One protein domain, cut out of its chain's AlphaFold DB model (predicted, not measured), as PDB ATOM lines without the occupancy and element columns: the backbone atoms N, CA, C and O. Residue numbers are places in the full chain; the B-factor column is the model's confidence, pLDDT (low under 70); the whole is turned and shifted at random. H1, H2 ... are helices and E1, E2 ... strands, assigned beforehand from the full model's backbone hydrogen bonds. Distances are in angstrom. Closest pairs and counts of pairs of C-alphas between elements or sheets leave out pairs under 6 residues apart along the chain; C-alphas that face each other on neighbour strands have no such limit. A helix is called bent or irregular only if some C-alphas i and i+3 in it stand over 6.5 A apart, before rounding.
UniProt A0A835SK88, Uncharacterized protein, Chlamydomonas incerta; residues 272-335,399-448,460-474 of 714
ATOM      1  N   GLU A 272     -21.845  67.486 -51.705       47.62
ATOM      2  CA  GLU A 272     -21.460  68.622 -50.846       47.62
ATOM      3  C   GLU A 272     -21.756  68.360 -49.367       47.62
ATOM      4  O   GLU A 272     -20.972  68.741 -48.500       47.62
ATOM      5  N   TRP A 273     -22.841  67.641 -49.062       47.69
ATOM      6  CA  TRP A 273     -23.167  67.241 -47.688       47.69
ATOM      7  C   TRP A 273     -22.162  66.242 -47.111       47.69
ATOM      8  O   TRP A 273     -21.826  66.315 -45.928       47.69
ATOM      9  N   ASP A 274     -21.664  65.330 -47.947       47.84
ATOM     10  CA  ASP A 274     -20.687  64.324 -47.535       47.84
ATOM     11  C   ASP A 274     -19.313  64.946 -47.225       47.84
ATOM     12  O   ASP A 274     -18.604  64.405 -46.383       47.84
ATOM     13  N   ARG A 275     -18.955  66.105 -47.813       54.06
ATOM     14  CA  ARG A 275     -17.667  66.795 -47.561       54.06
ATOM     15  C   ARG A 275     -17.496  67.298 -46.129       54.06
ATOM     16  O   ARG A 275     -16.365  67.474 -45.685       54.06
ATOM     17  N   HIS A 276     -18.593  67.536 -45.413       56.03
ATOM     18  CA  HIS A 276     -18.578  68.070 -44.046       56.03
ATOM     19  C   HIS A 276     -18.980  67.031 -42.994       56.03
ATOM     20  O   HIS A 276     -19.127  67.359 -41.818       56.03
ATOM     21  N   LEU A 277     -19.153  65.766 -43.392       65.25
ATOM     22  CA  LEU A 277     -19.653  64.729 -42.501       65.25
ATOM     23  C   LEU A 277     -18.516  64.101 -41.677       65.25
ATOM     24  O   LEU A 277     -17.991  63.051 -42.040       65.25
ATOM     25  N   ASP A 278     -18.152  64.707 -40.544       73.75
ATOM     26  CA  ASP A 278     -17.361  64.004 -39.526       73.75
ATOM     27  C   ASP A 278     -18.290  63.306 -38.533       73.75
ATOM     28  O   ASP A 278     -19.172  63.902 -37.915       73.75
ATOM     29  N   CYS A 279     -18.123  61.995 -38.409       82.25
ATOM     30  CA  CYS A 279     -18.872  61.193 -37.459       82.25
ATOM     31  C   CYS A 279     -18.247  61.209 -36.055       82.25
ATOM     32  O   CYS A 279     -18.823  60.609 -35.144       82.25
ATOM     33  N   PHE A 280     -17.079  61.829 -35.874       82.81
ATOM     34  CA  PHE A 280     -16.479  62.090 -34.574       82.81
ATOM     35  C   PHE A 280     -16.791  63.520 -34.126       82.81
ATOM     36  O   PHE A 280     -16.371  64.486 -34.751       82.81
ATOM     37  N   ASP A 281     -17.531  63.643 -33.028       82.56
ATOM     38  CA  ASP A 281     -17.770  64.911 -32.348       82.56
ATOM     39  C   ASP A 281     -16.759  65.049 -31.205       82.56
ATOM     40  O   ASP A 281     -16.882  64.393 -30.163       82.56
ATOM     41  N   GLU A 282     -15.744  65.883 -31.425       80.94
ATOM     42  CA  GLU A 282     -14.675  66.148 -30.461       80.94
ATOM     43  C   GLU A 282     -15.216  66.798 -29.179       80.94
ATOM     44  O   GLU A 282     -14.822  66.406 -28.080       80.94
ATOM     45  N   ALA A 283     -16.198  67.702 -29.296       83.12
ATOM     46  CA  ALA A 283     -16.764  68.429 -28.160       83.12
ATOM     47  C   ALA A 283     -17.505  67.501 -27.186       83.12
ATOM     48  O   ALA A 283     -17.450  67.691 -25.969       83.12
ATOM     49  N   SER A 284     -18.185  66.473 -27.702       79.88
ATOM     50  CA  SER A 284     -18.867  65.470 -26.873       79.88
ATOM     51  C   SER A 284     -18.086  64.163 -26.693       79.88
ATOM     52  O   SER A 284     -18.571  63.245 -26.015       79.88
ATOM     53  N   ASN A 285     -16.874  64.086 -27.257       81.81
ATOM     54  CA  ASN A 285     -16.033  62.891 -27.324       81.81
ATOM     55  C   ASN A 285     -16.836  61.655 -27.784       81.81
ATOM     56  O   ASN A 285     -16.846  60.601 -27.130       81.81
ATOM     57  N   LEU A 286     -17.590  61.816 -28.877       82.25
ATOM     58  CA  LEU A 286     -18.588  60.864 -29.364       82.25
ATOM     59  C   LEU A 286     -18.286  60.445 -30.804       82.25
ATOM     60  O   LEU A 286     -18.371  61.242 -31.730       82.25
ATOM     61  N   LEU A 287     -18.011  59.158 -31.010       82.44
ATOM     62  CA  LEU A 287     -17.891  58.560 -32.335       82.44
ATOM     63  C   LEU A 287     -19.210  57.906 -32.744       82.44
ATOM     64  O   LEU A 287     -19.640  56.930 -32.127       82.44
ATOM     65  N   THR A 288     -19.804  58.370 -33.833       81.19
ATOM     66  CA  THR A 288     -21.017  57.790 -34.407       81.19
ATOM     67  C   THR A 288     -20.671  56.806 -35.525       81.19
ATOM     68  O   THR A 288     -19.969  57.115 -36.478       81.19
ATOM     69  N   LEU A 289     -21.184  55.585 -35.440       81.62
ATOM     70  CA  LEU A 289     -21.067  54.568 -36.481       81.62
ATOM     71  C   LEU A 289     -22.419  54.412 -37.175       81.62
ATOM     72  O   LEU A 289     -23.426  54.160 -36.515       81.62
ATOM     73  N   GLY A 290     -22.457  54.498 -38.503       78.56
ATOM     74  CA  GLY A 290     -23.664  54.213 -39.277       78.56
ATOM     75  C   GLY A 290     -23.753  52.727 -39.605       78.56
ATOM     76  O   GLY A 290     -22.895  52.217 -40.316       78.56
ATOM     77  N   ALA A 291     -24.773  52.011 -39.127       79.00
ATOM     78  CA  ALA A 291     -25.001  50.610 -39.499       79.00
ATOM     79  C   ALA A 291     -26.254  50.459 -40.367       79.00
ATOM     80  O   ALA A 291     -27.363  50.714 -39.902       79.00
ATOM     81  N   ASP A 292     -26.078  49.978 -41.596       73.69
ATOM     82  CA  ASP A 292     -27.145  49.757 -42.569       73.69
ATOM     83  C   ASP A 292     -27.275  48.266 -42.956       73.69
ATOM     84  O   ASP A 292     -26.333  47.651 -43.475       73.69
ATOM     85  N   PRO A 293     -28.434  47.635 -42.718       69.25
ATOM     86  CA  PRO A 293     -28.761  46.330 -43.277       69.25
ATOM     87  C   PRO A 293     -29.261  46.451 -44.731       69.25
ATOM     88  O   PRO A 293     -30.458  46.520 -44.998       69.25
ATOM     89  N   GLY A 294     -28.343  46.389 -45.700       63.03
ATOM     90  CA  GLY A 294     -28.674  46.492 -47.129       63.03
ATOM     91  C   GLY A 294     -29.283  45.228 -47.772       63.03
ATOM     92  O   GLY A 294     -29.392  44.164 -47.163       63.03
ATOM     93  N   ARG A 295     -29.640  45.289 -49.070       62.00
ATOM     94  CA  ARG A 295     -30.171  44.140 -49.858       62.00
ATOM     95  C   ARG A 295     -29.127  43.084 -50.238       62.00
ATOM     96  O   ARG A 295     -29.461  41.905 -50.331       62.00
ATOM     97  N   ARG A 296     -27.868  43.491 -50.437       66.12
ATOM     98  CA  ARG A 296     -26.738  42.596 -50.773       66.12
ATOM     99  C   ARG A 296     -25.978  42.142 -49.520       66.12
ATOM    100  O   ARG A 296     -25.741  40.948 -49.326       66.12
ATOM    101  N   PHE A 297     -25.736  43.060 -48.586       78.38
ATOM    102  CA  PHE A 297     -25.021  42.796 -47.334       78.38
ATOM    103  C   PHE A 297     -25.958  42.526 -46.161       78.38
ATOM    104  O   PHE A 297     -27.016  43.132 -46.048       78.38
ATOM    105  N   LEU A 298     -25.581  41.590 -45.294       82.56
ATOM    106  CA  LEU A 298     -26.279  41.335 -44.037       82.56
ATOM    107  C   LEU A 298     -26.248  42.576 -43.134       82.56
ATOM    108  O   LEU A 298     -27.234  42.878 -42.470       82.56
ATOM    109  N   VAL A 299     -25.103  43.255 -43.118       84.38
ATOM    110  CA  VAL A 299     -24.862  44.534 -42.456       84.38
ATOM    111  C   VAL A 299     -23.663  45.203 -43.126       84.38
ATOM    112  O   VAL A 299     -22.686  44.525 -43.461       84.38
ATOM    113  N   THR A 300     -23.750  46.513 -43.303       84.81
ATOM    114  CA  THR A 300     -22.648  47.398 -43.667       84.81
ATOM    115  C   THR A 300     -22.524  48.450 -42.575       84.81
ATOM    116  O   THR A 300     -23.515  49.064 -42.198       84.81
ATOM    117  N   VAL A 301     -21.326  48.634 -42.038       85.75
ATOM    118  CA  VAL A 301     -21.005  49.674 -41.063       85.75
ATOM    119  C   VAL A 301     -20.117  50.688 -41.762       85.75
ATOM    120  O   VAL A 301     -19.076  50.305 -42.289       85.75
ATOM    121  N   GLY A 302     -20.547  51.941 -41.798       83.00
ATOM    122  CA  GLY A 302     -19.798  53.069 -42.332       83.00
ATOM    123  C   GLY A 302     -19.368  54.015 -41.217       83.00
ATOM    124  O   GLY A 302     -20.107  54.234 -40.257       83.00
ATOM    125  N   LEU A 303     -18.173  54.571 -41.370       84.12
ATOM    126  CA  LEU A 303     -17.633  55.651 -40.557       84.12
ATOM    127  C   LEU A 303     -16.923  56.628 -41.496       84.12
ATOM    128  O   LEU A 303     -16.066  56.201 -42.270       84.12
ATOM    129  N   VAL A 304     -17.274  57.908 -41.430       80.69
ATOM    130  CA  VAL A 304     -16.553  58.988 -42.115       80.69
ATOM    131  C   VAL A 304     -15.929  59.860 -41.039       80.69
ATOM    132  O   VAL A 304     -16.611  60.209 -40.081       80.69
ATOM    133  N   THR A 305     -14.631  60.127 -41.137       80.56
ATOM    134  CA  THR A 305     -13.932  60.936 -40.137       80.56
ATOM    135  C   THR A 305     -12.689  61.606 -40.713       80.56
ATOM    136  O   THR A 305     -12.055  61.043 -41.611       80.56
ATOM    137  N   ALA A 306     -12.330  62.794 -40.219       79.75
ATOM    138  CA  ALA A 306     -11.083  63.477 -40.578       79.75
ATOM    139  C   ALA A 306      -9.833  62.771 -40.016       79.75
ATOM    140  O   ALA A 306      -8.714  62.996 -40.480       79.75
ATOM    141  N   TYR A 307     -10.008  61.862 -39.053       76.88
ATOM    142  CA  TYR A 307      -8.901  61.165 -38.410       76.88
ATOM    143  C   TYR A 307      -8.468  59.916 -39.189       76.88
ATOM    144  O   TYR A 307      -9.255  59.039 -39.571       76.88
ATOM    145  N   ALA A 308      -7.161  59.791 -39.388       79.06
ATOM    146  CA  ALA A 308      -6.538  58.622 -39.980       79.06
ATOM    147  C   ALA A 308      -5.483  58.045 -39.042       79.06
ATOM    148  O   ALA A 308      -4.782  58.775 -38.351       79.06
ATOM    149  N   LEU A 309      -5.330  56.722 -39.053       71.62
ATOM    150  CA  LEU A 309      -4.148  56.100 -38.464       71.62
ATOM    151  C   LEU A 309      -2.895  56.619 -39.188       71.62
ATOM    152  O   LEU A 309      -2.867  56.642 -40.426       71.62
ATOM    153  N   SER A 310      -1.885  57.014 -38.411       74.50
ATOM    154  CA  SER A 310      -0.536  57.318 -38.889       74.50
ATOM    155  C   SER A 310       0.038  56.113 -39.639       74.50
ATOM    156  O   SER A 310      -0.458  54.990 -39.487       74.50
ATOM    157  N   ALA A 311       1.079  56.316 -40.449       79.69
ATOM    158  CA  ALA A 311       1.720  55.227 -41.199       79.69
ATOM    159  C   ALA A 311       2.141  54.054 -40.287       79.69
ATOM    160  O   ALA A 311       1.985  52.891 -40.652       79.69
ATOM    161  N   ASP A 312       2.538  54.361 -39.051       74.81
ATOM    162  CA  ASP A 312       2.945  53.384 -38.033       74.81
ATOM    163  C   ASP A 312       1.768  52.647 -37.371       74.81
ATOM    164  O   ASP A 312       1.962  51.758 -36.538       74.81
ATOM    165  N   GLY A 313       0.527  53.057 -37.656       71.00
ATOM    166  CA  GLY A 313      -0.692  52.504 -37.064       71.00
ATOM    167  C   GLY A 313      -0.835  52.749 -35.556       71.00
ATOM    168  O   GLY A 313      -1.644  52.086 -34.900       71.00
ATOM    169  N   LYS A 314      -0.033  53.661 -34.989       66.69
ATOM    170  CA  LYS A 314       0.056  53.908 -33.541       66.69
ATOM    171  C   LYS A 314      -0.629  55.196 -33.094       66.69
ATOM    172  O   LYS A 314      -1.140  55.222 -31.974       66.69
ATOM    173  N   ARG A 315      -0.635  56.241 -33.928       64.38
ATOM    174  CA  ARG A 315      -1.219  57.554 -33.615       64.38
ATOM    175  C   ARG A 315      -2.346  57.878 -34.588       64.38
ATOM    176  O   ARG A 315      -2.378  57.343 -35.692       64.38
ATOM    177  N   LEU A 316      -3.289  58.704 -34.152       67.12
ATOM    178  CA  LEU A 316      -4.290  59.289 -35.037       67.12
ATOM    179  C   LEU A 316      -3.807  60.668 -35.432       67.12
ATOM    180  O   LEU A 316      -3.477  61.476 -34.571       67.12
ATOM    181  N   GLU A 317      -3.764  60.898 -36.730       77.81
ATOM    182  CA  GLU A 317      -3.439  62.183 -37.320       77.81
ATOM    183  C   GLU A 317      -4.719  62.728 -37.943       77.81
ATOM    184  O   GLU A 317      -5.409  62.019 -38.689       77.81
ATOM    185  N   CYS A 318      -5.050  63.972 -37.605       77.81
ATOM    186  CA  CYS A 318      -6.048  64.717 -38.355       77.81
ATOM    187  C   CYS A 318      -5.480  64.941 -39.759       77.81
ATOM    188  O   CYS A 318      -4.351  65.411 -39.898       77.81
ATOM    189  N   LYS A 319      -6.216  64.529 -40.792       79.50
ATOM    190  CA  LYS A 319      -5.836  64.763 -42.185       79.50
ATOM    191  C   LYS A 319      -6.801  65.757 -42.802       79.50
ATOM    192  O   LYS A 319      -8.001  65.671 -42.566       79.50
ATOM    193  N   ASP A 320      -6.289  66.580 -43.710       77.50
ATOM    194  CA  ASP A 320      -7.095  67.552 -44.464       77.50
ATOM    195  C   ASP A 320      -8.209  66.893 -45.296       77.50
ATOM    196  O   ASP A 320      -9.177  67.535 -45.692       77.50
ATOM    197  N   LYS A 321      -8.087  65.586 -45.574       81.56
ATOM    198  CA  LYS A 321      -9.076  64.798 -46.315       81.56
ATOM    199  C   LYS A 321      -9.751  63.777 -45.409       81.56
ATOM    200  O   LYS A 321      -9.093  62.887 -44.862       81.56
ATOM    201  N   GLN A 322     -11.080  63.843 -45.358       76.81
ATOM    202  CA  GLN A 322     -11.910  62.848 -44.688       76.81
ATOM    203  C   GLN A 322     -11.649  61.441 -45.234       76.81
ATOM    204  O   GLN A 322     -11.546  61.213 -46.443       76.81
ATOM    205  N   ARG A 323     -11.573  60.466 -44.327       82.19
ATOM    206  CA  ARG A 323     -11.474  59.048 -44.658       82.19
ATOM    207  C   ARG A 323     -12.779  58.335 -44.369       82.19
ATOM    208  O   ARG A 323     -13.398  58.506 -43.322       82.19
ATOM    209  N   ARG A 324     -13.144  57.448 -45.292       80.75
ATOM    210  CA  ARG A 324     -14.298  56.564 -45.165       80.75
ATOM    211  C   ARG A 324     -13.843  55.149 -44.837       80.75
ATOM    212  O   ARG A 324     -13.214  54.479 -45.652       80.75
ATOM    213  N   TYR A 325     -14.232  54.662 -43.667       84.06
ATOM    214  CA  TYR A 325     -14.076  53.270 -43.262       84.06
ATOM    215  C   TYR A 325     -15.392  52.534 -43.477       84.06
ATOM    216  O   TYR A 325     -16.466  53.019 -43.119       84.06
ATOM    217  N   THR A 326     -15.329  51.361 -44.106       86.44
ATOM    218  CA  THR A 326     -16.512  50.536 -44.361       86.44
ATOM    219  C   THR A 326     -16.230  49.080 -44.013       86.44
ATOM    220  O   THR A 326     -15.302  48.470 -44.541       86.44
ATOM    221  N   TRP A 327     -17.069  48.498 -43.159       92.94
ATOM    222  CA  TRP A 327     -17.062  47.073 -42.839       92.94
ATOM    223  C   TRP A 327     -18.350  46.443 -43.330       92.94
ATOM    224  O   TRP A 327     -19.434  46.851 -42.926       92.94
ATOM    225  N   SER A 328     -18.261  45.412 -44.159       91.81
ATOM    226  CA  SER A 328     -19.441  44.728 -44.674       91.81
ATOM    227  C   SER A 328     -19.378  43.230 -44.396       91.81
ATOM    228  O   SER A 328     -18.315  42.611 -44.406       91.81
ATOM    229  N   LEU A 329     -20.538  42.645 -44.106       92.12
ATOM    230  CA  LEU A 329     -20.724  41.201 -44.013       92.12
ATOM    231  C   LEU A 329     -21.725  40.793 -45.084       92.12
ATOM    232  O   LEU A 329     -22.916  41.086 -44.969       92.12
ATOM    233  N   SER A 330     -21.270  40.123 -46.142       90.50
ATOM    234  CA  SER A 330     -22.178  39.687 -47.206       90.50
ATOM    235  C   SER A 330     -23.076  38.536 -46.736       90.50
ATOM    236  O   SER A 330     -22.739  37.774 -45.825       90.50
ATOM    237  N   ARG A 331     -24.250  38.374 -47.356       86.69
ATOM    238  CA  ARG A 331     -25.142  37.243 -47.036       86.69
ATOM    239  C   ARG A 331     -24.547  35.899 -47.433       86.69
ATOM    240  O   ARG A 331     -24.756  34.918 -46.722       86.69
ATOM    241  N   ALA A 332     -23.816  35.866 -48.546       89.31
ATOM    242  CA  ALA A 332     -23.108  34.682 -49.010       89.31
ATOM    243  C   ALA A 332     -22.030  34.272 -48.000       89.31
ATOM    244  O   ALA A 332     -22.042  33.134 -47.530       89.31
ATOM    245  N   GLN A 333     -21.199  35.229 -47.572       93.38
ATOM    246  CA  GLN A 333     -20.190  35.025 -46.532       93.38
ATOM    247  C   GLN A 333     -20.833  34.542 -45.231       93.38
ATOM    248  O   GLN A 333     -20.415  33.532 -44.673       93.38
ATOM    249  N   TYR A 334     -21.918  35.187 -44.793       92.94
ATOM    250  CA  TYR A 334     -22.655  34.756 -43.610       92.94
ATOM    251  C   TYR A 334     -23.163  33.316 -43.730       92.94
ATOM    252  O   TYR A 334     -22.952  32.527 -42.812       92.94
ATOM    253  N   ARG A 335     -23.817  32.935 -44.836       91.69
ATOM    254  CA  ARG A 335     -24.346  31.571 -45.038       91.69
ATOM    255  C   ARG A 335     -23.244  30.515 -45.115       91.69
ATOM    256  O   ARG A 335     -23.462  29.398 -44.645       91.69
ATOM    257  N   GLU A 399     -31.191  16.243 -36.098       88.19
ATOM    258  CA  GLU A 399     -31.884  17.495 -36.442       88.19
ATOM    259  C   GLU A 399     -31.714  18.557 -35.349       88.19
ATOM    260  O   GLU A 399     -31.461  19.730 -35.644       88.19
ATOM    261  N   SER A 400     -31.789  18.148 -34.081       82.06
ATOM    262  CA  SER A 400     -31.568  19.048 -32.944       82.06
ATOM    263  C   SER A 400     -30.117  19.549 -32.883       82.06
ATOM    264  O   SER A 400     -29.873  20.748 -32.710       82.06
ATOM    265  N   GLU A 401     -29.149  18.660 -33.125       87.06
ATOM    266  CA  GLU A 401     -27.723  18.980 -33.188       87.06
ATOM    267  C   GLU A 401     -27.422  19.901 -34.377       87.06
ATOM    268  O   GLU A 401     -26.728  20.908 -34.216       87.06
ATOM    269  N   ALA A 402     -28.011  19.636 -35.548       86.00
ATOM    270  CA  ALA A 402     -27.904  20.491 -36.729       86.00
ATOM    271  C   ALA A 402     -28.485  21.893 -36.484       86.00
ATOM    272  O   ALA A 402     -27.876  22.901 -36.865       86.00
ATOM    273  N   ALA A 403     -29.638  21.991 -35.816       84.31
ATOM    274  CA  ALA A 403     -30.250  23.265 -35.451       84.31
ATOM    275  C   ALA A 403     -29.377  24.055 -34.461       84.31
ATOM    276  O   ALA A 403     -29.159  25.259 -34.648       84.31
ATOM    277  N   PHE A 404     -28.820  23.384 -33.449       85.12
ATOM    278  CA  PHE A 404     -27.911  23.997 -32.483       85.12
ATOM    279  C   PHE A 404     -26.594  24.444 -33.131       85.12
ATOM    280  O   PHE A 404     -26.158  25.582 -32.928       85.12
ATOM    281  N   ALA A 405     -25.990  23.599 -33.972       87.31
ATOM    282  CA  ALA A 405     -24.788  23.922 -34.736       87.31
ATOM    283  C   ALA A 405     -25.018  25.143 -35.633       87.31
ATOM    284  O   ALA A 405     -24.210  26.075 -35.640       87.31
ATOM    285  N   ARG A 406     -26.170  25.199 -36.313       88.69
ATOM    286  CA  ARG A 406     -26.589  26.347 -37.125       88.69
ATOM    287  C   ARG A 406     -26.729  27.612 -36.282       88.69
ATOM    288  O   ARG A 406     -26.244  28.668 -36.684       88.69
ATOM    289  N   TYR A 407     -27.370  27.540 -35.117       88.31
ATOM    290  CA  TYR A 407     -27.483  28.681 -34.203       88.31
ATOM    291  C   TYR A 407     -26.105  29.181 -33.742       88.31
ATOM    292  O   TYR A 407     -25.820  30.381 -33.826       88.31
ATOM    293  N   ARG A 408     -25.225  28.265 -33.319       88.94
ATOM    294  CA  ARG A 408     -23.860  28.575 -32.877       88.94
ATOM    295  C   ARG A 408     -23.036  29.215 -33.993       88.94
ATOM    296  O   ARG A 408     -22.405  30.240 -33.751       88.94
ATOM    297  N   GLY A 409     -23.078  28.658 -35.203       92.56
ATOM    298  CA  GLY A 409     -22.370  29.193 -36.367       92.56
ATOM    299  C   GLY A 409     -22.855  30.593 -36.737       92.56
ATOM    300  O   GLY A 409     -22.055  31.521 -36.837       92.56
ATOM    301  N   LYS A 410     -24.177  30.791 -36.825       91.56
ATOM    302  CA  LYS A 410     -24.789  32.110 -37.078       91.56
ATOM    303  C   LYS A 410     -24.341  33.156 -36.063       91.56
ATOM    304  O   LYS A 410     -24.024  34.282 -36.440       91.56
ATOM    305  N   ARG A 411     -24.328  32.794 -34.779       91.62
ATOM    306  CA  ARG A 411     -23.876  33.677 -33.702       91.62
ATOM    307  C   ARG A 411     -22.384  33.980 -33.812       91.62
ATOM    308  O   ARG A 411     -22.013  35.143 -33.736       91.62
ATOM    309  N   SER A 412     -21.558  32.959 -34.031       94.81
ATOM    310  CA  SER A 412     -20.102  33.096 -34.110       94.81
ATOM    311  C   SER A 412     -19.659  34.041 -35.226       94.81
ATOM    312  O   SER A 412     -18.746  34.830 -35.006       94.81
ATOM    313  N   VAL A 413     -20.286  33.979 -36.405       95.81
ATOM    314  CA  VAL A 413     -19.947  34.868 -37.531       95.81
ATOM    315  C   VAL A 413     -20.287  36.318 -37.210       95.81
ATOM    316  O   VAL A 413     -19.470  37.207 -37.429       95.81
ATOM    317  N   LEU A 414     -21.471  36.562 -36.640       93.00
ATOM    318  CA  LEU A 414     -21.880  37.907 -36.237       93.00
ATOM    319  C   LEU A 414     -20.985  38.468 -35.130       93.00
ATOM    320  O   LEU A 414     -20.563  39.616 -35.214       93.00
ATOM    321  N   ASP A 415     -20.681  37.661 -34.111       92.69
ATOM    322  CA  ASP A 415     -19.804  38.065 -33.010       92.69
ATOM    323  C   ASP A 415     -18.386  38.365 -33.529       92.69
ATOM    324  O   ASP A 415     -17.802  39.374 -33.146       92.69
ATOM    325  N   ARG A 416     -17.857  37.556 -34.460       95.81
ATOM    326  CA  ARG A 416     -16.559  37.804 -35.111       95.81
ATOM    327  C   ARG A 416     -16.564  39.094 -35.931       95.81
ATOM    328  O   ARG A 416     -15.621  39.873 -35.820       95.81
ATOM    329  N   PHE A 417     -17.610  39.324 -36.727       95.44
ATOM    330  CA  PHE A 417     -17.757  40.547 -37.516       95.44
ATOM    331  C   PHE A 417     -17.733  41.782 -36.613       95.44
ATOM    332  O   PHE A 417     -16.892  42.658 -36.792       95.44
ATOM    333  N   TRP A 418     -18.581  41.826 -35.586       92.12
ATOM    334  CA  TRP A 418     -18.643  42.984 -34.694       92.12
ATOM    335  C   TRP A 418     -17.417  43.124 -33.787       92.12
ATOM    336  O   TRP A 418     -17.047  44.244 -33.450       92.12
ATOM    337  N   ALA A 419     -16.745  42.027 -33.427       92.38
ATOM    338  CA  ALA A 419     -15.457  42.088 -32.738       92.38
ATOM    339  C   ALA A 419     -14.364  42.718 -33.617       92.38
ATOM    340  O   ALA A 419     -13.545  43.478 -33.105       92.38
ATOM    341  N   ARG A 420     -14.370  42.441 -34.931       94.88
ATOM    342  CA  ARG A 420     -13.496  43.118 -35.898       94.88
ATOM    343  C   ARG A 420     -13.826  44.607 -35.979       94.88
ATOM    344  O   ARG A 420     -12.924  45.404 -35.776       94.88
ATOM    345  N   VAL A 421     -15.099  44.970 -36.173       91.75
ATOM    346  CA  VAL A 421     -15.527  46.384 -36.209       91.75
ATOM    347  C   VAL A 421     -15.090  47.106 -34.936       91.75
ATOM    348  O   VAL A 421     -14.452  48.143 -35.013       91.75
ATOM    349  N   ARG A 422     -15.349  46.531 -33.755       90.25
ATOM    350  CA  ARG A 422     -14.922  47.118 -32.480       90.25
ATOM    351  C   ARG A 422     -13.407  47.295 -32.394       90.25
ATOM    352  O   ARG A 422     -12.962  48.314 -31.887       90.25
ATOM    353  N   ARG A 423     -12.623  46.304 -32.828       89.50
ATOM    354  CA  ARG A 423     -11.155  46.377 -32.795       89.50
ATOM    355  C   ARG A 423     -10.637  47.471 -33.720       89.50
ATOM    356  O   ARG A 423      -9.764  48.224 -33.311       89.50
ATOM    357  N   ASP A 424     -11.174  47.543 -34.931       88.88
ATOM    358  CA  ASP A 424     -10.765  48.531 -35.925       88.88
ATOM    359  C   ASP A 424     -11.175  49.937 -35.469       88.88
ATOM    360  O   ASP A 424     -10.345  50.834 -35.457       88.88
ATOM    361  N   VAL A 425     -12.396  50.105 -34.955       86.56
ATOM    362  CA  VAL A 425     -12.859  51.363 -34.349       86.56
ATOM    363  C   VAL A 425     -12.001  51.757 -33.152       86.56
ATOM    364  O   VAL A 425     -11.579  52.897 -33.073       86.56
ATOM    365  N   ALA A 426     -11.661  50.833 -32.252       84.69
ATOM    366  CA  ALA A 426     -10.802  51.137 -31.106       84.69
ATOM    367  C   ALA A 426      -9.382  51.579 -31.503       84.69
ATOM    368  O   ALA A 426      -8.717  52.235 -30.709       84.69
ATOM    369  N   ARG A 427      -8.909  51.229 -32.709       83.50
ATOM    370  CA  ARG A 427      -7.655  51.766 -33.268       83.50
ATOM    371  C   ARG A 427      -7.829  53.185 -33.810       83.50
ATOM    372  O   ARG A 427      -6.860  53.928 -33.826       83.50
ATOM    373  N   LEU A 428      -9.041  53.538 -34.237       78.56
ATOM    374  CA  LEU A 428      -9.403  54.866 -34.733       78.56
ATOM    375  C   LEU A 428      -9.762  55.862 -33.626       78.56
ATOM    376  O   LEU A 428      -9.978  57.029 -33.923       78.56
ATOM    377  N   LEU A 429      -9.832  55.427 -32.367       75.81
ATOM    378  CA  LEU A 429     -10.087  56.315 -31.237       75.81
ATOM    379  C   LEU A 429      -8.765  56.802 -30.619       75.81
ATOM    380  O   LEU A 429      -7.868  55.975 -30.408       75.81
ATOM    381  N   PRO A 430      -8.632  58.103 -30.290       70.25
ATOM    382  CA  PRO A 430      -7.454  58.619 -29.604       70.25
ATOM    383  C   PRO A 430      -7.212  57.862 -28.292       70.25
ATOM    384  O   PRO A 430      -8.130  57.595 -27.513       70.25
ATOM    385  N   ARG A 431      -5.948  57.488 -28.053       69.38
ATOM    386  CA  ARG A 431      -5.502  56.852 -26.806       69.38
ATOM    387  C   ARG A 431      -5.280  57.932 -25.742       69.38
ATOM    388  O   ARG A 431      -4.143  58.244 -25.424       69.38
ATOM    389  N   GLY A 432      -6.368  58.522 -25.253       67.12
ATOM    390  CA  GLY A 432      -6.370  59.429 -24.101       67.12
ATOM    391  C   GLY A 432      -7.019  58.799 -22.865       67.12
ATOM    392  O   GLY A 432      -7.561  57.690 -22.933       67.12
ATOM    393  N   ASP A 433      -7.006  59.526 -21.744       60.50
ATOM    394  CA  ASP A 433      -7.586  59.079 -20.465       60.50
ATOM    395  C   ASP A 433      -9.105  58.845 -20.540       60.50
ATOM    396  O   ASP A 433      -9.654  57.975 -19.852       60.50
ATOM    397  N   ALA A 434      -9.790  59.556 -21.441       69.19
ATOM    398  CA  ALA A 434     -11.210  59.390 -21.717       69.19
ATOM    399  C   ALA A 434     -11.431  58.666 -23.054       69.19
ATOM    400  O   ALA A 434     -11.375  59.272 -24.124       69.19
ATOM    401  N   GLN A 435     -11.734  57.361 -22.999       67.81
ATOM    402  CA  GLN A 435     -12.147  56.623 -24.196       67.81
ATOM    403  C   GLN A 435     -13.411  57.251 -24.805       67.81
ATOM    404  O   GLN A 435     -14.411  57.383 -24.088       67.81
ATOM    405  N   PRO A 436     -13.408  57.551 -26.116       69.88
ATOM    406  CA  PRO A 436     -14.572  58.092 -26.795       69.88
ATOM    407  C   PRO A 436     -15.796  57.198 -26.654       69.88
ATOM    408  O   PRO A 436     -15.723  55.962 -26.702       69.88
ATOM    409  N   ARG A 437     -16.954  57.833 -26.498       79.19
ATOM    410  CA  ARG A 437     -18.244  57.147 -26.474       79.19
ATOM    411  C   ARG A 437     -18.565  56.733 -27.906       79.19
ATOM    412  O   ARG A 437     -18.539  57.559 -28.802       79.19
ATOM    413  N   VAL A 438     -18.865  55.458 -28.137       77.50
ATOM    414  CA  VAL A 438     -19.251  54.980 -29.474       77.50
ATOM    415  C   VAL A 438     -20.771  54.890 -29.553       77.50
ATOM    416  O   VAL A 438     -21.367  54.041 -28.894       77.50
ATOM    417  N   GLU A 439     -21.410  55.737 -30.353       81.50
ATOM    418  CA  GLU A 439     -22.829  55.641 -30.700       81.50
ATOM    419  C   GLU A 439     -22.976  54.800 -31.968       81.50
ATOM    420  O   GLU A 439     -22.302  55.042 -32.963       81.50
ATOM    421  N   LEU A 440     -23.850  53.791 -31.960       75.50
ATOM    422  CA  LEU A 440     -24.190  53.083 -33.195       75.50
ATOM    423  C   LEU A 440     -25.546  53.580 -33.674       75.50
ATOM    424  O   LEU A 440     -26.587  53.186 -33.140       75.50
ATOM    425  N   ALA A 441     -25.523  54.393 -34.720       70.69
ATOM    426  CA  ALA A 441     -26.698  54.822 -35.446       70.69
ATOM    427  C   ALA A 441     -27.125  53.677 -36.381       70.69
ATOM    428  O   ALA A 441     -26.699  53.554 -37.533       70.69
ATOM    429  N   TYR A 442     -27.914  52.756 -35.832       63.44
ATOM    430  CA  TYR A 442     -28.464  51.633 -36.580       63.44
ATOM    431  C   TYR A 442     -29.633  52.157 -37.420       63.44
ATOM    432  O   TYR A 442     -30.690  52.478 -36.869       63.44
ATOM    433  N   GLY A 443     -29.442  52.254 -38.740       51.22
ATOM    434  CA  GLY A 443     -30.486  52.645 -39.685       51.22
ATOM    435  C   GLY A 443     -31.756  51.837 -39.427       51.22
ATOM    436  O   GLY A 443     -31.680  50.665 -39.045       51.22
ATOM    437  N   SER A 444     -32.928  52.464 -39.552       40.03
ATOM    438  CA  SER A 444     -34.214  51.886 -39.166       40.03
ATOM    439  C   SER A 444     -34.551  50.594 -39.913       40.03
ATOM    440  O   SER A 444     -35.424  50.524 -40.765       40.03
ATOM    441  N   CYS A 445     -34.046  49.480 -39.400       36.50
ATOM    442  CA  CYS A 445     -34.927  48.364 -39.121       36.50
ATOM    443  C   CYS A 445     -35.691  48.690 -37.843       36.50
ATOM    444  O   CYS A 445     -35.444  48.110 -36.783       36.50
ATOM    445  N   GLY A 446     -36.581  49.679 -37.927       32.44
ATOM    446  CA  GLY A 446     -37.485  49.984 -36.836       32.44
ATOM    447  C   GLY A 446     -38.208  48.710 -36.405       32.44
ATOM    448  O   GLY A 446     -38.420  47.786 -37.189       32.44
ATOM    449  N   VAL A 447     -38.667  48.687 -35.161       34.38
ATOM    450  CA  VAL A 447     -39.619  47.687 -34.648       34.38
ATOM    451  C   VAL A 447     -40.857  47.543 -35.575       34.38
ATOM    452  O   VAL A 447     -41.570  46.543 -35.522       34.38
ATOM    453  N   THR A 448     -41.084  48.520 -36.463       33.16
ATOM    454  CA  THR A 448     -42.117  48.600 -37.506       33.16
ATOM    455  C   THR A 448     -41.708  48.110 -38.901       33.16
ATOM    456  O   THR A 448     -42.605  47.898 -39.719       33.16
ATOM    457  N   PRO A 460     -31.608  38.184 -39.756       56.56
ATOM    458  CA  PRO A 460     -31.863  38.376 -38.344       56.56
ATOM    459  C   PRO A 460     -31.323  39.756 -37.960       56.56
ATOM    460  O   PRO A 460     -30.260  39.848 -37.358       56.56
ATOM    461  N   VAL A 461     -32.055  40.823 -38.285       64.50
ATOM    462  CA  VAL A 461     -31.763  42.191 -37.824       64.50
ATOM    463  C   VAL A 461     -31.634  42.197 -36.296       64.50
ATOM    464  O   VAL A 461     -30.725  42.779 -35.717       64.50
ATOM    465  N   ALA A 462     -32.488  41.428 -35.618       66.69
ATOM    466  CA  ALA A 462     -32.371  41.210 -34.182       66.69
ATOM    467  C   ALA A 462     -31.067  40.486 -33.788       66.69
ATOM    468  O   ALA A 462     -30.555  40.686 -32.692       66.69
ATOM    469  N   GLY A 463     -30.533  39.614 -34.646       75.56
ATOM    470  CA  GLY A 463     -29.280  38.894 -34.424       75.56
ATOM    471  C   GLY A 463     -28.051  39.786 -34.588       75.56
ATOM    472  O   GLY A 463     -27.187  39.758 -33.713       75.56
ATOM    473  N   THR A 464     -27.994  40.586 -35.659       81.06
ATOM    474  CA  THR A 464     -26.936  41.586 -35.894       81.06
ATOM    475  C   THR A 464     -26.934  42.626 -34.782       81.06
ATOM    476  O   THR A 464     -25.889  42.841 -34.178       81.06
ATOM    477  N   TYR A 465     -28.104  43.163 -34.420       77.81
ATOM    478  CA  TYR A 465     -28.268  44.078 -33.289       77.81
ATOM    479  C   TYR A 465     -27.768  43.461 -31.975       77.81
ATOM    480  O   TYR A 465     -26.915  44.029 -31.301       77.81
ATOM    481  N   LYS A 466     -28.220  42.247 -31.622       81.06
ATOM    482  CA  LYS A 466     -27.765  41.568 -30.396       81.06
ATOM    483  C   LYS A 466     -26.258  41.305 -30.397       81.06
ATOM    484  O   LYS A 466     -25.656  41.301 -29.330       81.06
ATOM    485  N   ALA A 467     -25.662  41.014 -31.553       85.19
ATOM    486  CA  ALA A 467     -24.223  40.803 -31.677       85.19
ATOM    487  C   ALA A 467     -23.439  42.111 -31.522       85.19
ATOM    488  O   ALA A 467     -22.465  42.131 -30.777       85.19
ATOM    489  N   CYS A 468     -23.926  43.207 -32.106       83.62
ATOM    490  CA  CYS A 468     -23.404  44.541 -31.845       83.62
ATOM    491  C   CYS A 468     -23.448  44.862 -30.347       83.62
ATOM    492  O   CYS A 468     -22.420  45.173 -29.759       83.62
ATOM    493  N   VAL A 469     -24.613  44.726 -29.704       79.56
ATOM    494  CA  VAL A 469     -24.763  44.998 -28.266       79.56
ATOM    495  C   VAL A 469     -23.824  44.125 -27.427       79.56
ATOM    496  O   VAL A 469     -23.305  44.591 -26.425       79.56
ATOM    497  N   ARG A 470     -23.535  42.878 -27.822       84.44
ATOM    498  CA  ARG A 470     -22.514  42.063 -27.135       84.44
ATOM    499  C   ARG A 470     -21.097  42.589 -27.351       84.44
ATOM    500  O   ARG A 470     -20.325  42.637 -26.398       84.44
ATOM    501  N   ALA A 471     -20.755  42.932 -28.591       85.50
ATOM    502  CA  ALA A 471     -19.425  43.404 -28.945       85.50
ATOM    503  C   ALA A 471     -19.123  44.746 -28.276       85.50
ATOM    504  O   ALA A 471     -18.056  44.896 -27.693       85.50
ATOM    505  N   PHE A 472     -20.070  45.678 -28.307       78.44
ATOM    506  CA  PHE A 472     -19.905  47.056 -27.857       78.44
ATOM    507  C   PHE A 472     -20.465  47.338 -26.456       78.44
ATOM    508  O   PHE A 472     -19.923  48.168 -25.743       78.44
ATOM    509  N   GLY A 473     -21.518  46.638 -26.032       70.88
ATOM    510  CA  GLY A 473     -22.225  46.895 -24.770       70.88
ATOM    511  C   GLY A 473     -21.685  46.159 -23.543       70.88
ATOM    512  O   GLY A 473     -22.244  46.338 -22.472       70.88
ATOM    513  N   GLY A 474     -20.637  45.336 -23.690       58.62
ATOM    514  CA  GLY A 474     -19.839  44.755 -22.601       58.62
ATOM    515  C   GLY A 474     -20.614  44.059 -21.466       58.62
ATOM    516  O   GLY A 474     -21.139  44.694 -20.560       58.62
TER     517      GLY A 474
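Overview. This is residues 272 to 335, 399 to 448 and 460 to 474 of the 714 residues of an uncharacterized protein of Chlamydomonas incerta (UniProt A0A835SK88). A twisted sheet of four strands has two helices on one face: the long H2, and the shorter H3 set steeply to it. Residues 399 to 405 of H2 stick out beyond the rest, and the bent hairpin of E2 and E3 reaches the other end of H2; the short H1 follows E3. The printed part has 129 residues, with three named helices and four named strands in the order E1 E2 E3 H1 H2 E4 H3; the sheet runs E3 E2 E1 E4, mixed, and the class is mixed, helices and strands. The whole is only just compact, close to loose, with a radius of gyration of the C-alphas of 16.4 A, and elongated, spanning 56 by 32 by 25 A.

Along the chain. E3, residues 316 to 330, measures 29.2 A and bends by 116 degrees at residue 320. E2, residues 297 to 309, measures 26.3 A and bends by 102 degrees at residue 306. E1 is residues 286 to 292, with C-alpha 286 at (-18.588, 60.864, -29.364), and E4 is residues 437 to 442. H2, residues 399 to 428, measures 43.6 A from C-alpha 399 at (-31.884, 17.495, -36.442). H1 is residues 331 to 335. H3, residues 461 to 473, measures 16.8 A and ends with C-alpha 473 at (-22.225, 46.895, -24.770).

Arrangement. E1, E2 and E3 form a meander, each strand the antiparallel neighbour of the one before. Across the hairpin of E2 and E3, N 303 and O 325 are 2.9 A apart, within hydrogen-bond range; across that of E1 and E2, N 302 and O 290 are 2.8 A apart. E4 is parallel to E1 at 21 degrees, with N 289 and O 439 2.8 A apart. H3 makes two layers with the sheet, helix on one face, at a height over the sheet of 8.6 A. H2 is on the same face of the sheet as H3. Residues 411 to 422 of H2 touch H3, the same way at a steep tilt of 49 degrees; their closest C-alphas, those of Asp 415 and Ala 467, are 5.4 A apart. H1 only grazes the sheet and only just touches H2, with 3 pairs of C-alphas within 8 A, the closest being Tyr 334 and Val 413 at 6.7 A. H1 and H3 are apart. In H1, H2 and H3 every O i to N i+4 pair is within hydrogen-bond range.

Size, cuts and confidence. The two C-alphas farthest apart, those of Asp 320 and Glu 399, are 56.4 A apart. Residues 336 to 398 and 449 to 459 are not printed; the C-alpha gaps are 18.1 A from 335 to 399 and 14.5 A from 448 to 460. Of the links that are printed whole, none is long. The mean pLDDT of the printed part is 77.5, and 30 residues are under 70, among them 272 to 277 and 442 to 448.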